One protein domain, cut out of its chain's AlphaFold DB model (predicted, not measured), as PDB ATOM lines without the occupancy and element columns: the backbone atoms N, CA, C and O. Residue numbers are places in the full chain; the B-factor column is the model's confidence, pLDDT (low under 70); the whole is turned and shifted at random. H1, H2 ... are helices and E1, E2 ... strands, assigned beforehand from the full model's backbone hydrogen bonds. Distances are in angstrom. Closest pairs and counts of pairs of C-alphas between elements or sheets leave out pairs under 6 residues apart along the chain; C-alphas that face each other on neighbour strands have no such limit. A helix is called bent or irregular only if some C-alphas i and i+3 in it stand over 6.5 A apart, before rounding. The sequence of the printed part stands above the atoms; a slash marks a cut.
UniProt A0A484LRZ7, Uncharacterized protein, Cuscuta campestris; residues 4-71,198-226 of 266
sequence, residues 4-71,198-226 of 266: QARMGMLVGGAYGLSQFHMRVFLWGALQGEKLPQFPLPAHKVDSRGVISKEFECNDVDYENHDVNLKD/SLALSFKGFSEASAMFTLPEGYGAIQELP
ATOM      1  N   GLN A   4      28.626 -76.828  58.092       94.06
ATOM      2  CA  GLN A   4      27.199 -76.553  58.155       94.06
ATOM      3  C   GLN A   4      26.474 -77.902  58.180       94.06
ATOM      4  O   GLN A   4      26.856 -78.804  57.434       94.06
ATOM      5  N   ALA A   5      25.457 -78.065  59.023       93.94
ATOM      6  CA  ALA A   5      24.735 -79.326  59.134       93.94
ATOM      7  C   ALA A   5      23.236 -79.100  59.310       93.94
ATOM      8  O   ALA A   5      22.813 -78.096  59.884       93.94
ATOM      9  N   ARG A   6      22.439 -80.048  58.816       93.25
ATOM     10  CA  ARG A   6      20.980 -80.059  58.972       93.25
ATOM     11  C   ARG A   6      20.489 -81.492  59.057       93.25
ATOM     12  O   ARG A   6      20.949 -82.338  58.297       93.25
ATOM     13  N   MET A   7      19.558 -81.754  59.962       93.25
ATOM     14  CA  MET A   7      18.932 -83.061  60.137       93.25
ATOM     15  C   MET A   7      17.476 -83.006  59.680       93.25
ATOM     16  O   MET A   7      16.837 -81.965  59.808       93.25
ATOM     17  N   GLY A   8      16.981 -84.105  59.119       91.88
ATOM     18  CA  GLY A   8      15.604 -84.232  58.655       91.88
ATOM     19  C   GLY A   8      15.128 -85.677  58.734       91.88
ATOM     20  O   GLY A   8      15.900 -86.606  58.486       91.88
ATOM     21  N   MET A   9      13.866 -85.877  59.093       90.44
ATOM     22  CA  MET A   9      13.198 -87.175  59.124       90.44
ATOM     23  C   MET A   9      12.273 -87.265  57.915       90.44
ATOM     24  O   MET A   9      11.432 -86.399  57.708       90.44
ATOM     25  N   LEU A  10      12.475 -88.278  57.073       90.50
ATOM     26  CA  LEU A  10      11.696 -88.475  55.852       90.50
ATOM     27  C   LEU A  10      11.030 -89.849  55.892       90.50
ATOM     28  O   LEU A  10      11.654 -90.843  56.276       90.50
ATOM     29  N   VAL A  11       9.777 -89.909  55.446       87.75
ATOM     30  CA  VAL A  11       8.967 -91.133  55.387       87.75
ATOM     31  C   VAL A  11       8.825 -91.589  53.941       87.75
ATOM     32  O   VAL A  11       8.331 -90.830  53.119       87.75
ATOM     33  N   GLY A  12       9.182 -92.840  53.628       85.06
ATOM     34  CA  GLY A  12       9.087 -93.395  52.268       85.06
ATOM     35  C   GLY A  12       7.732 -93.169  51.583       85.06
ATOM     36  O   GLY A  12       7.696 -92.741  50.430       85.06
ATOM     37  N   GLY A  13       6.630 -93.369  52.311       85.31
ATOM     38  CA  GLY A  13       5.275 -93.189  51.790       85.31
ATOM     39  C   GLY A  13       4.963 -91.783  51.287       85.31
ATOM     40  O   GLY A  13       4.294 -91.636  50.268       85.31
ATOM     41  N   ALA A  14       5.557 -90.754  51.898       88.69
ATOM     42  CA  ALA A  14       5.396 -89.363  51.478       88.69
ATOM     43  C   ALA A  14       5.981 -89.082  50.078       88.69
ATOM     44  O   ALA A  14       5.661 -88.069  49.456       88.69
ATOM     45  N   TYR A  15       6.818 -89.982  49.553       89.38
ATOM     46  CA  TYR A  15       7.483 -89.853  48.252       89.38
ATOM     47  C   TYR A  15       6.933 -90.818  47.197       89.38
ATOM     48  O   TYR A  15       7.539 -90.954  46.136       89.38
ATOM     49  N   GLY A  16       5.776 -91.441  47.450       87.69
ATOM     50  CA  GLY A  16       5.093 -92.301  46.482       87.69
ATOM     51  C   GLY A  16       5.500 -93.763  46.590       87.69
ATOM     52  O   GLY A  16       5.781 -94.400  45.578       87.69
ATOM     53  N   LEU A  17       5.550 -94.289  47.815       86.62
ATOM     54  CA  LEU A  17       5.745 -95.713  48.085       86.62
ATOM     55  C   LEU A  17       4.614 -96.232  48.967       86.62
ATOM     56  O   LEU A  17       4.137 -95.532  49.854       86.62
ATOM     57  N   SER A  18       4.229 -97.488  48.793       83.88
ATOM     58  CA  SER A  18       3.218 -98.141  49.629       83.88
ATOM     59  C   SER A  18       3.813 -98.707  50.925       83.88
ATOM     60  O   SER A  18       3.545 -99.846  51.306       83.88
ATOM     61  N   GLN A  19       4.677 -97.930  51.591       79.31
ATOM     62  CA  GLN A  19       5.292 -98.289  52.872       79.31
ATOM     63  C   GLN A  19       5.455 -97.077  53.796       79.31
ATOM     64  O   GLN A  19       5.876 -95.994  53.383       79.31
ATOM     65  N   PHE A  20       5.209 -97.288  55.089       79.38
ATOM     66  CA  PHE A  20       5.573 -96.333  56.130       79.38
ATOM     67  C   PHE A  20       6.953 -96.693  56.688       79.38
ATOM     68  O   PHE A  20       7.076 -97.482  57.622       79.38
ATOM     69  N   HIS A  21       8.005 -96.131  56.092       79.00
ATOM     70  CA  HIS A  21       9.381 -96.355  56.532       79.00
ATOM     71  C   HIS A  21      10.095 -95.017  56.742       79.00
ATOM     72  O   HIS A  21      10.519 -94.365  55.784       79.00
ATOM     73  N   MET A  22      10.199 -94.597  58.005       83.19
ATOM     74  CA  MET A  22      10.832 -93.339  58.402       83.19
ATOM     75  C   MET A  22      12.335 -93.530  58.619       83.19
ATOM     76  O   MET A  22      12.755 -94.444  59.328       83.19
ATOM     77  N   ARG A  23      13.155 -92.655  58.034       89.38
ATOM     78  CA  ARG A  23      14.607 -92.607  58.270       89.38
ATOM     79  C   ARG A  23      15.048 -91.186  58.597       89.38
ATOM     80  O   ARG A  23      14.468 -90.218  58.111       89.38
ATOM     81  N   VAL A  24      16.102 -91.087  59.404       90.31
ATOM     82  CA  VAL A  24      16.796 -89.829  59.696       90.31
ATOM     83  C   VAL A  24      17.905 -89.628  58.671       90.31
ATOM     84  O   VAL A  24      18.688 -90.541  58.407       90.31
ATOM     85  N   PHE A  25      17.989 -88.423  58.128       93.38
ATOM     86  CA  PHE A  25      19.010 -87.989  57.189       93.38
ATOM     87  C   PHE A  25      19.751 -86.786  57.766       93.38
ATOM     88  O   PHE A  25      19.146 -85.898  58.366       93.38
ATOM     89  N   LEU A  26      21.069 -86.753  57.574       94.56
ATOM     90  CA  LEU A  26      21.930 -85.662  58.017       94.56
ATOM     91  C   LEU A  26      22.695 -85.108  56.818       94.56
ATOM     92  O   LEU A  26      23.504 -85.807  56.210       94.56
ATOM     93  N   TRP A  27      22.460 -83.841  56.501       94.88
ATOM     94  CA  TRP A  27      23.280 -83.087  55.568       94.88
ATOM     95  C   TRP A  27      24.488 -82.490  56.274       94.88
ATOM     96  O   TRP A  27      24.386 -82.007  57.403       94.88
ATOM     97  N   GLY A  28      25.614 -82.471  55.567       94.12
ATOM     98  CA  GLY A  28      26.822 -81.757  55.952       94.12
ATOM     99  C   GLY A  28      27.424 -81.060  54.737       94.12
ATOM    100  O   GLY A  28      27.652 -81.707  53.719       94.12
ATOM    101  N   ALA A  29      27.697 -79.762  54.842       92.00
ATOM    102  CA  ALA A  29      28.399 -78.982  53.820       92.00
ATOM    103  C   ALA A  29      29.534 -78.160  54.452       92.00
ATOM    104  O   ALA A  29      29.432 -77.733  55.602       92.00
ATOM    105  N   LEU A  30      30.637 -77.952  53.730       92.69
ATOM    106  CA  LEU A  30      31.746 -77.116  54.207       92.69
ATOM    107  C   LEU A  30      31.308 -75.650  54.363       92.69
ATOM    108  O   LEU A  30      30.307 -75.223  53.791       92.69
ATOM    109  N   GLN A  31      32.052 -74.854  55.134       90.69
ATOM    110  CA  GLN A  31      31.819 -73.403  55.168       90.69
ATOM    111  C   GLN A  31      32.031 -72.806  53.772       90.69
ATOM    112  O   GLN A  31      33.042 -73.087  53.137       90.69
ATOM    113  N   GLY A  32      31.086 -71.984  53.315       88.44
ATOM    114  CA  GLY A  32      31.103 -71.377  51.978       88.44
ATOM    115  C   GLY A  32      30.335 -72.167  50.915       88.44
ATOM    116  O   GLY A  32      29.879 -71.567  49.945       88.44
ATOM    117  N   GLU A  33      30.104 -73.463  51.133       90.19
ATOM    118  CA  GLU A  33      29.236 -74.269  50.273       90.19
ATOM    119  C   GLU A  33      27.761 -74.040  50.608       90.19
ATOM    120  O   GLU A  33      27.396 -73.699  51.739       90.19
ATOM    121  N   LYS A  34      26.883 -74.258  49.631       90.56
ATOM    122  CA  LYS A  34      25.443 -74.271  49.893       90.56
ATOM    123  C   LYS A  34      25.070 -75.577  50.597       90.56
ATOM    124  O   LYS A  34      25.468 -76.660  50.166       90.56
ATOM    125  N   LEU A  35      24.322 -75.472  51.693       92.50
ATOM    126  CA  LEU A  35      23.805 -76.625  52.426       92.50
ATOM    127  C   LEU A  35      22.504 -77.119  51.767       92.50
ATOM    128  O   LEU A  35      21.572 -76.320  51.666       92.50
ATOM    129  N   PRO A  36      22.398 -78.406  51.381       92.50
ATOM    130  CA  PRO A  36      21.194 -78.926  50.742       92.50
ATOM    131  C   PRO A  36      19.928 -78.789  51.601       92.50
ATOM    132  O   PRO A  36      19.951 -78.830  52.837       92.50
ATOM    133  N   GLN A  37      18.796 -78.650  50.920       93.50
ATOM    134  CA  GLN A  37      17.465 -78.558  51.522       93.50
ATOM    135  C   GLN A  37      16.825 -79.945  51.644       93.50
ATOM    136  O   GLN A  37      17.237 -80.898  50.978       93.50
ATOM    137  N   PHE A  38      15.810 -80.091  52.487       94.88
ATOM    138  CA  PHE A  38      15.003 -81.306  52.491       94.88
ATOM    139  C   PHE A  38      13.803 -81.171  51.545       94.88
ATOM    140  O   PHE A  38      13.133 -80.138  51.550       94.88
ATOM    141  N   PRO A  39      13.549 -82.170  50.687       93.31
ATOM    142  CA  PRO A  39      12.386 -82.155  49.812       93.31
ATOM    143  C   PRO A  39      11.116 -82.317  50.642       93.31
ATOM    144  O   PRO A  39      11.086 -83.138  51.548       93.31
ATOM    145  N   LEU A  40      10.075 -81.550  50.341       92.69
ATOM    146  CA  LEU A  40       8.772 -81.707  50.982       92.69
ATOM    147  C   LEU A  40       8.022 -82.939  50.435       92.69
ATOM    148  O   LEU A  40       8.276 -83.349  49.294       92.69
ATOM    149  N   PRO A  41       7.095 -83.522  51.220       91.12
ATOM    150  CA  PRO A  41       6.212 -84.602  50.784       91.12
ATOM    151  C   PRO A  41       5.517 -84.335  49.442       91.12
ATOM    152  O   PRO A  41       5.074 -83.227  49.165       91.12
ATOM    153  N   ALA A  42       5.370 -85.375  48.622       89.06
ATOM    154  CA  ALA A  42       4.616 -85.326  47.364       89.06
ATOM    155  C   ALA A  42       3.286 -86.104  47.430       89.06
ATOM    156  O   ALA A  42       2.406 -85.891  46.593       89.06
ATOM    157  N   HIS A  43       3.152 -87.011  48.400       88.81
ATOM    158  CA  HIS A  43       1.986 -87.868  48.600       88.81
ATOM    159  C   HIS A  43       1.480 -87.762  50.039       88.81
ATOM    160  O   HIS A  43       2.260 -87.542  50.969       88.81
ATOM    161  N   LYS A  44       0.173 -87.953  50.213       86.75
ATOM    162  CA  LYS A  44      -0.455 -88.147  51.521       86.75
ATOM    163  C   LYS A  44       0.038 -89.455  52.140       86.75
ATOM    164  O   LYS A  44       0.407 -90.392  51.433       86.75
ATOM    165  N   VAL A  45       0.015 -89.520  53.466       79.94
ATOM    166  CA  VAL A  45       0.373 -90.721  54.226       79.94
ATOM    167  C   VAL A  45      -0.693 -90.945  55.291       79.94
ATOM    168  O   VAL A  45      -0.894 -90.090  56.151       79.94
ATOM    169  N   ASP A  46      -1.372 -92.091  55.230       65.56
ATOM    170  CA  ASP A  46      -2.516 -92.398  56.104       65.56
ATOM    171  C   ASP A  46      -2.111 -92.705  57.554       65.56
ATOM    172  O   ASP A  46      -2.918 -92.585  58.474       65.56
ATOM    173  N   SER A  47      -0.852 -93.082  57.782       60.34
ATOM    174  CA  SER A  47      -0.297 -93.316  59.113       60.34
ATOM    175  C   SER A  47       0.824 -92.326  59.405       60.34
ATOM    176  O   SER A  47       1.771 -92.193  58.638       60.34
ATOM    177  N   ARG A  48       0.737 -91.621  60.538       61.78
ATOM    178  CA  ARG A  48       1.875 -90.890  61.107       61.78
ATOM    179  C   ARG A  48       2.478 -91.759  62.202       61.78
ATOM    180  O   ARG A  48       1.798 -92.131  63.157       61.78
ATOM    181  N   GLY A  49       3.744 -92.120  62.038       62.50
ATOM    182  CA  GLY A  49       4.525 -92.751  63.094       62.50
ATOM    183  C   GLY A  49       4.659 -91.820  64.299       62.50
ATOM    184  O   GLY A  49       4.443 -90.614  64.203       62.50
ATOM    185  N   VAL A  50       5.027 -92.378  65.449       68.69
ATOM    186  CA  VAL A  50       5.290 -91.566  66.639       68.69
ATOM    187  C   VAL A  50       6.666 -90.920  66.493       68.69
ATOM    188  O   VAL A  50       7.680 -91.618  66.506       68.69
ATOM    189  N   ILE A  51       6.696 -89.596  66.358       72.75
ATOM    190  CA  ILE A  51       7.924 -88.801  66.435       72.75
ATOM    191  C   ILE A  51       8.089 -88.354  67.888       72.75
ATOM    192  O   ILE A  51       7.155 -87.850  68.509       72.75
ATOM    193  N   SER A  52       9.268 -88.587  68.461       78.81
ATOM    194  CA  SER A  52       9.586 -88.088  69.799       78.81
ATOM    195  C   SER A  52       9.545 -86.561  69.799       78.81
ATOM    196  O   SER A  52      10.128 -85.939  68.916       78.81
ATOM    197  N   LYS A  53       8.945 -85.963  70.834       79.50
ATOM    198  CA  LYS A  53       8.782 -84.501  70.969       79.50
ATOM    199  C   LYS A  53      10.072 -83.704  70.761       79.50
ATOM    200  O   LYS A  53      10.062 -82.611  70.214       79.50
ATOM    201  N   GLU A  54      11.196 -84.279  71.176       85.81
ATOM    202  CA  GLU A  54      12.540 -83.704  71.042       85.81
ATOM    203  C   GLU A  54      12.978 -83.511  69.583       85.81
ATOM    204  O   GLU A  54      13.816 -82.658  69.297       85.81
ATOM    205  N   PHE A  55      12.415 -84.296  68.662       84.44
ATOM    206  CA  PHE A  55      12.783 -84.322  67.252       84.44
ATOM    207  C   PHE A  55      11.670 -83.839  66.318       84.44
ATOM    208  O   PHE A  55      11.890 -83.844  65.112       84.44
ATOM    209  N   GLU A  56      10.535 -83.362  66.842       82.56
ATOM    210  CA  GLU A  56       9.421 -82.828  66.036       82.56
ATOM    211  C   GLU A  56       9.875 -81.725  65.070       82.56
ATOM    212  O   GLU A  56       9.429 -81.679  63.930       82.56
ATOM    213  N   CYS A  57      10.840 -80.889  65.468       83.19
ATOM    214  CA  CYS A  57      11.393 -79.838  64.607       83.19
ATOM    215  C   CYS A  57      12.236 -80.348  63.423       83.19
ATOM    216  O   CYS A  57      12.634 -79.550  62.578       83.19
ATOM    217  N   ASN A  58      12.549 -81.646  63.381       88.12
ATOM    218  CA  ASN A  58      13.280 -82.279  62.284       88.12
ATOM    219  C   ASN A  58      12.349 -83.069  61.359       88.12
ATOM    220  O   ASN A  58      12.841 -83.663  60.401       88.12
ATOM    221  N   ASP A  59      11.046 -83.121  61.643       88.50
ATOM    222  CA  ASP A  59      10.091 -83.736  60.729       88.50
ATOM    223  C   ASP A  59      10.002 -82.913  59.442       88.50
ATOM    224  O   ASP A  59       9.877 -81.687  59.477       88.50
ATOM    225  N   VAL A  60      10.123 -83.583  58.298       88.12
ATOM    226  CA  VAL A  60      10.037 -82.930  56.990       88.12
ATOM    227  C   VAL A  60       8.614 -83.088  56.481       88.12
ATOM    228  O   VAL A  60       8.294 -84.034  55.758       88.12
ATOM    229  N   ASP A  61       7.766 -82.142  56.872       88.75
ATOM    230  CA  ASP A  61       6.356 -82.077  56.497       88.75
ATOM    231  C   ASP A  61       5.930 -80.618  56.266       88.75
ATOM    232  O   ASP A  61       6.642 -79.668  56.603       88.75
ATOM    233  N   TYR A  62       4.761 -80.430  55.663       84.38
ATOM    234  CA  TYR A  62       4.148 -79.115  55.550       84.38
ATOM    235  C   TYR A  62       3.614 -78.646  56.907       84.38
ATOM    236  O   TYR A  62       2.937 -79.389  57.613       84.38
ATOM    237  N   GLU A  63       3.850 -77.374  57.237       76.00
ATOM    238  CA  GLU A  63       3.284 -76.749  58.443       76.00
ATOM    239  C   GLU A  63       1.747 -76.648  58.383       76.00
ATOM    240  O   GLU A  63       1.081 -76.717  59.413       76.00
ATOM    241  N   ASN A  64       1.182 -76.512  57.173       70.00
ATOM    242  CA  ASN A  64      -0.258 -76.462  56.915       70.00
ATOM    243  C   ASN A  64      -0.717 -77.713  56.154       70.00
ATOM    244  O   ASN A  64      -0.179 -78.028  55.095       70.00
ATOM    245  N   HIS A  65      -1.766 -78.377  56.643       62.91
ATOM    246  CA  HIS A  65      -2.294 -79.623  56.065       62.91
ATOM    247  C   HIS A  65      -3.115 -79.450  54.773       62.91
ATOM    248  O   HIS A  65      -3.449 -80.448  54.141       62.91
ATOM    249  N   ASP A  66      -3.403 -78.216  54.343       64.19
ATOM    250  CA  ASP A  66      -4.213 -77.895  53.148       64.19
ATOM    251  C   ASP A  66      -3.414 -77.905  51.826       64.19
ATOM    252  O   ASP A  66      -3.688 -77.154  50.885       64.19
ATOM    253  N   VAL A  67      -2.397 -78.760  51.723       79.00
ATOM    254  CA  VAL A  67      -1.614 -78.912  50.491       79.00
ATOM    255  C   VAL A  67      -2.219 -80.012  49.624       79.00
ATOM    256  O   VAL A  67      -2.488 -81.120  50.086       79.00
ATOM    257  N   ASN A  68      -2.415 -79.717  48.336       83.31
ATOM    258  CA  ASN A  68      -2.921 -80.685  47.366       83.31
ATOM    259  C   ASN A  68      -1.832 -81.711  47.000       83.31
ATOM    260  O   ASN A  68      -1.116 -81.554  46.011       83.31
ATOM    261  N   LEU A  69      -1.681 -82.735  47.841       86.12
ATOM    262  CA  LEU A  69      -0.770 -83.860  47.636       86.12
ATOM    263  C   LEU A  69      -1.455 -85.001  46.881       86.12
ATOM    264  O   LEU A  69      -2.668 -85.199  46.999       86.12
ATOM    265  N   LYS A  70      -0.658 -85.792  46.153       87.50
ATOM    266  CA  LYS A  70      -1.125 -87.041  45.532       87.50
ATOM    267  C   LYS A  70      -1.616 -88.009  46.610       87.50
ATOM    268  O   LYS A  70      -1.149 -87.963  47.747       87.50
ATOM    269  N   ASP A  71      -2.543 -88.889  46.262       87.94
ATOM    270  CA  ASP A  71      -3.077 -89.850  47.227       87.94
ATOM    271  C   ASP A  71      -2.025 -90.887  47.647       87.94
ATOM    272  O   ASP A  71      -1.048 -91.134  46.932       87.94
ATOM    273  N   SER A 198      17.931 -82.437  45.539       90.31
ATOM    274  CA  SER A 198      18.343 -81.357  46.445       90.31
ATOM    275  C   SER A 198      19.855 -81.128  46.450       90.31
ATOM    276  O   SER A 198      20.334 -79.998  46.330       90.31
ATOM    277  N   LEU A 199      20.627 -82.215  46.526       89.25
ATOM    278  CA  LEU A 199      22.083 -82.158  46.486       89.25
ATOM    279  C   LEU A 199      22.572 -81.521  45.177       89.25
ATOM    280  O   LEU A 199      23.438 -80.646  45.201       89.25
ATOM    281  N   ALA A 200      21.980 -81.903  44.043       84.50
ATOM    282  CA  ALA A 200      22.302 -81.332  42.740       84.50
ATOM    283  C   ALA A 200      21.968 -79.830  42.647       84.50
ATOM    284  O   ALA A 200      22.761 -79.070  42.089       84.50
ATOM    285  N   LEU A 201      20.837 -79.384  43.209       85.81
ATOM    286  CA  LEU A 201      20.496 -77.958  43.297       85.81
ATOM    287  C   LEU A 201      21.514 -77.182  44.138       85.81
ATOM    288  O   LEU A 201      21.908 -76.076  43.762       85.81
ATOM    289  N   SER A 202      21.977 -77.782  45.235       88.44
ATOM    290  CA  SER A 202      22.986 -77.190  46.109       88.44
ATOM    291  C   SER A 202      24.317 -76.982  45.395       88.44
ATOM    292  O   SER A 202      24.842 -75.869  45.394       88.44
ATOM    293  N   PHE A 203      24.812 -78.006  44.691       86.31
ATOM    294  CA  PHE A 203      26.045 -77.908  43.901       86.31
ATOM    295  C   PHE A 203      25.960 -76.884  42.767       86.31
ATOM    296  O   PHE A 203      26.959 -76.260  42.425       86.31
ATOM    297  N   LYS A 204      24.771 -76.683  42.189       84.69
ATOM    298  CA  LYS A 204      24.546 -75.656  41.162       84.69
ATOM    299  C   LYS A 204      24.340 -74.248  41.734       84.69
ATOM    300  O   LYS A 204      24.181 -73.307  40.964       84.69
ATOM    301  N   GLY A 205      24.319 -74.091  43.057       84.75
ATOM    302  CA  GLY A 205      24.111 -72.803  43.716       84.75
ATOM    303  C   GLY A 205      22.659 -72.315  43.733       84.75
ATOM    304  O   GLY A 205      22.417 -71.189  44.158       84.75
ATOM    305  N   PHE A 206      21.696 -73.150  43.320       82.88
ATOM    306  CA  PHE A 206      20.261 -72.829  43.331       82.88
ATOM    307  C   PHE A 206      19.586 -73.097  44.682       82.88
ATOM    308  O   PHE A 206      18.408 -72.799  44.840       82.88
ATOM    309  N   SER A 207      20.306 -73.661  45.657       83.56
ATOM    310  CA  SER A 207      19.760 -73.881  46.997       83.56
ATOM    311  C   SER A 207      19.506 -72.557  47.716       83.56
ATOM    312  O   SER A 207      20.412 -71.731  47.894       83.56
ATOM    313  N   GLU A 208      18.276 -72.400  48.192       82.12
ATOM    314  CA  GLU A 208      17.848 -71.243  48.970       82.12
ATOM    315  C   GLU A 208      18.228 -71.375  50.455       82.12
ATOM    316  O   GLU A 208      18.756 -72.395  50.905       82.12
ATOM    317  N   ALA A 209      17.964 -70.321  51.235       80.19
ATOM    318  CA  ALA A 209      18.211 -70.313  52.679       80.19
ATOM    319  C   ALA A 209      17.227 -71.201  53.466       80.19
ATOM    320  O   ALA A 209      17.562 -71.654  54.563       80.19
ATOM    321  N   SER A 210      16.034 -71.457  52.913       87.69
ATOM    322  CA  SER A 210      15.001 -72.288  53.544       87.69
ATOM    323  C   SER A 210      15.530 -73.687  53.886       87.69
ATOM    324  O   SER A 210      16.423 -74.217  53.219       87.69
ATOM    325  N   ALA A 211      14.980 -74.312  54.929       88.56
ATOM    326  CA  ALA A 211      15.319 -75.687  55.282       88.56
ATOM    327  C   ALA A 211      14.776 -76.716  54.288       88.56
ATOM    328  O   ALA A 211      15.361 -77.789  54.127       88.56
ATOM    329  N   MET A 212      13.680 -76.363  53.620       91.88
ATOM    330  CA  MET A 212      12.863 -77.266  52.827       91.88
ATOM    331  C   MET A 212      12.510 -76.645  51.474       91.88
ATOM    332  O   MET A 212      12.493 -75.418  51.342       91.88
ATOM    333  N   PHE A 213      12.224 -77.488  50.485       90.62
ATOM    334  CA  PHE A 213      11.798 -77.061  49.152       90.62
ATOM    335  C   PHE A 213      10.722 -77.992  48.586       90.62
ATOM    336  O   PHE A 213      10.682 -79.183  48.898       90.62
ATOM    337  N   THR A 214       9.869 -77.456  47.718       89.69
ATOM    338  CA  THR A 214       8.859 -78.246  47.006       89.69
ATOM    339  C   THR A 214       9.490 -78.909  45.786       89.69
ATOM    340  O   THR A 214      10.183 -78.262  44.998       89.69
ATOM    341  N   LEU A 215       9.249 -80.208  45.623       86.12
ATOM    342  CA  LEU A 215       9.690 -80.948  44.444       86.12
ATOM    343  C   LEU A 215       8.982 -80.429  43.179       86.12
ATOM    344  O   LEU A 215       7.832 -79.997  43.261       86.12
ATOM    345  N   PRO A 216       9.640 -80.467  42.006       83.69
ATOM    346  CA  PRO A 216       9.023 -80.012  40.765       83.69
ATOM    347  C   PRO A 216       7.773 -80.835  40.426       83.69
ATOM    348  O   PRO A 216       7.663 -82.013  40.787       83.69
ATOM    349  N   GLU A 217       6.842 -80.226  39.686       73.69
ATOM    350  CA  GLU A 217       5.694 -80.948  39.137       73.69
ATOM    351  C   GLU A 217       6.169 -82.155  38.318       73.69
ATOM    352  O   GLU A 217       7.172 -82.096  37.611       73.69
ATOM    353  N   GLY A 218       5.476 -83.285  38.457       66.75
ATOM    354  CA  GLY A 218       5.900 -84.530  37.816       66.75
ATOM    355  C   GLY A 218       6.999 -85.292  38.563       66.75
ATOM    356  O   GLY A 218       7.439 -86.332  38.078       66.75
ATOM    357  N   TYR A 219       7.405 -84.880  39.769       67.31
ATOM    358  CA  TYR A 219       8.241 -85.732  40.617       67.31
ATOM    359  C   TYR A 219       7.578 -87.108  40.848       67.31
ATOM    360  O   TYR A 219       6.395 -87.206  41.201       67.31
ATOM    361  N   GLY A 220       8.338 -88.178  40.589       58.91
ATOM    362  CA  GLY A 220       7.839 -89.562  40.585       58.91
ATOM    363  C   GLY A 220       7.020 -89.956  39.344       58.91
ATOM    364  O   GLY A 220       6.499 -91.065  39.298       58.91
ATOM    365  N   ALA A 221       6.886 -89.077  38.347       52.94
ATOM    366  CA  ALA A 221       6.337 -89.384  37.027       52.94
ATOM    367  C   ALA A 221       7.459 -89.573  35.990       52.94
ATOM    368  O   ALA A 221       8.636 -89.329  36.265       52.94
ATOM    369  N   ILE A 222       7.071 -90.047  34.803       44.97
ATOM    370  CA  ILE A 222       7.915 -90.326  33.630       44.97
ATOM    371  C   ILE A 222       8.442 -89.017  33.023       44.97
ATOM    372  O   ILE A 222       8.083 -88.632  31.915       44.97
ATOM    373  N   GLN A 223       9.264 -88.286  33.761       37.72
ATOM    374  CA  GLN A 223      10.036 -87.193  33.198       37.72
ATOM    375  C   GLN A 223      11.497 -87.403  33.543       37.72
ATOM    376  O   GLN A 223      11.871 -87.557  34.710       37.72
ATOM    377  N   GLU A 224      12.298 -87.468  32.479       39.50
ATOM    378  CA  GLU A 224      13.748 -87.449  32.523       39.50
ATOM    379  C   GLU A 224      14.181 -86.304  33.435       39.50
ATOM    380  O   GLU A 224      14.046 -85.122  33.110       39.50
ATOM    381  N   LEU A 225      14.695 -86.652  34.611       41.62
ATOM    382  CA  LEU A 225      15.578 -85.719  35.279       41.62
ATOM    383  C   LEU A 225      16.827 -85.613  34.398       41.62
ATOM    384  O   LEU A 225      17.233 -86.623  33.820       41.62
ATOM    385  N   PRO A 226      17.448 -84.428  34.287       37.34
ATOM    386  CA  PRO A 226      18.680 -84.276  33.526       37.34
ATOM    387  C   PRO A 226      19.661 -85.387  33.917       37.34
ATOM    388  O   PRO A 226      19.780 -85.676  35.110       37.34
TER     389      PRO A 226
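This is residues 4 to 71 and 198 to 226 of the 266 residues of an uncharacterized protein of Cuscuta campestris (UniProt A0A484LRZ7). With little regular structure, the domain is a two-stranded antiparallel ribbon, E1 and E2, amid long loops, with three short helices, H1 directly after E1, H2 ending near E1, and H3 apart from both strands. The 97 printed residues run E1, H1, E2, H2, H3; the class is mixed, with 32 residues in named elements. The whole is compact, radius of gyration of the C-alphas 14.0 A, spanning 40 by 38 by 22 A.

E1, residues 4 to 11, begins at C-alpha 4 (27.199, -76.553, 58.155) and measures 23.5 A; E2, residues 22 to 29, measures 23.1 A. H1 is residues 12 to 15, H2 53 to 58, and H3 198 to 203, ending at C-alpha 203 (26.045, -77.908, 43.901). H2 is irregular: C-alphas 54 and 57 are 7.6 A apart.

E1 and E2 are antiparallel at 161 degrees; N 6 and O 27, 3.1 A, are within hydrogen-bond range. The closest C-alphas of E1 and H2, Gly 8 and Asn 58, are 4.7 A apart. H1 and H3 are apart. Every O i to N i+4 pair is within range in H3, 0 of 2 in H2, where 2 of 3 O i to N i+3 pairs are; H1 is too short for such a pair.

Residues 72 to 197 are not printed, a 23.1 A gap between C-alphas 71 and 198. The link E2 to H2 is long. Residues 46 to 50, 65 to 66 and 218 to 226 have pLDDT under 70.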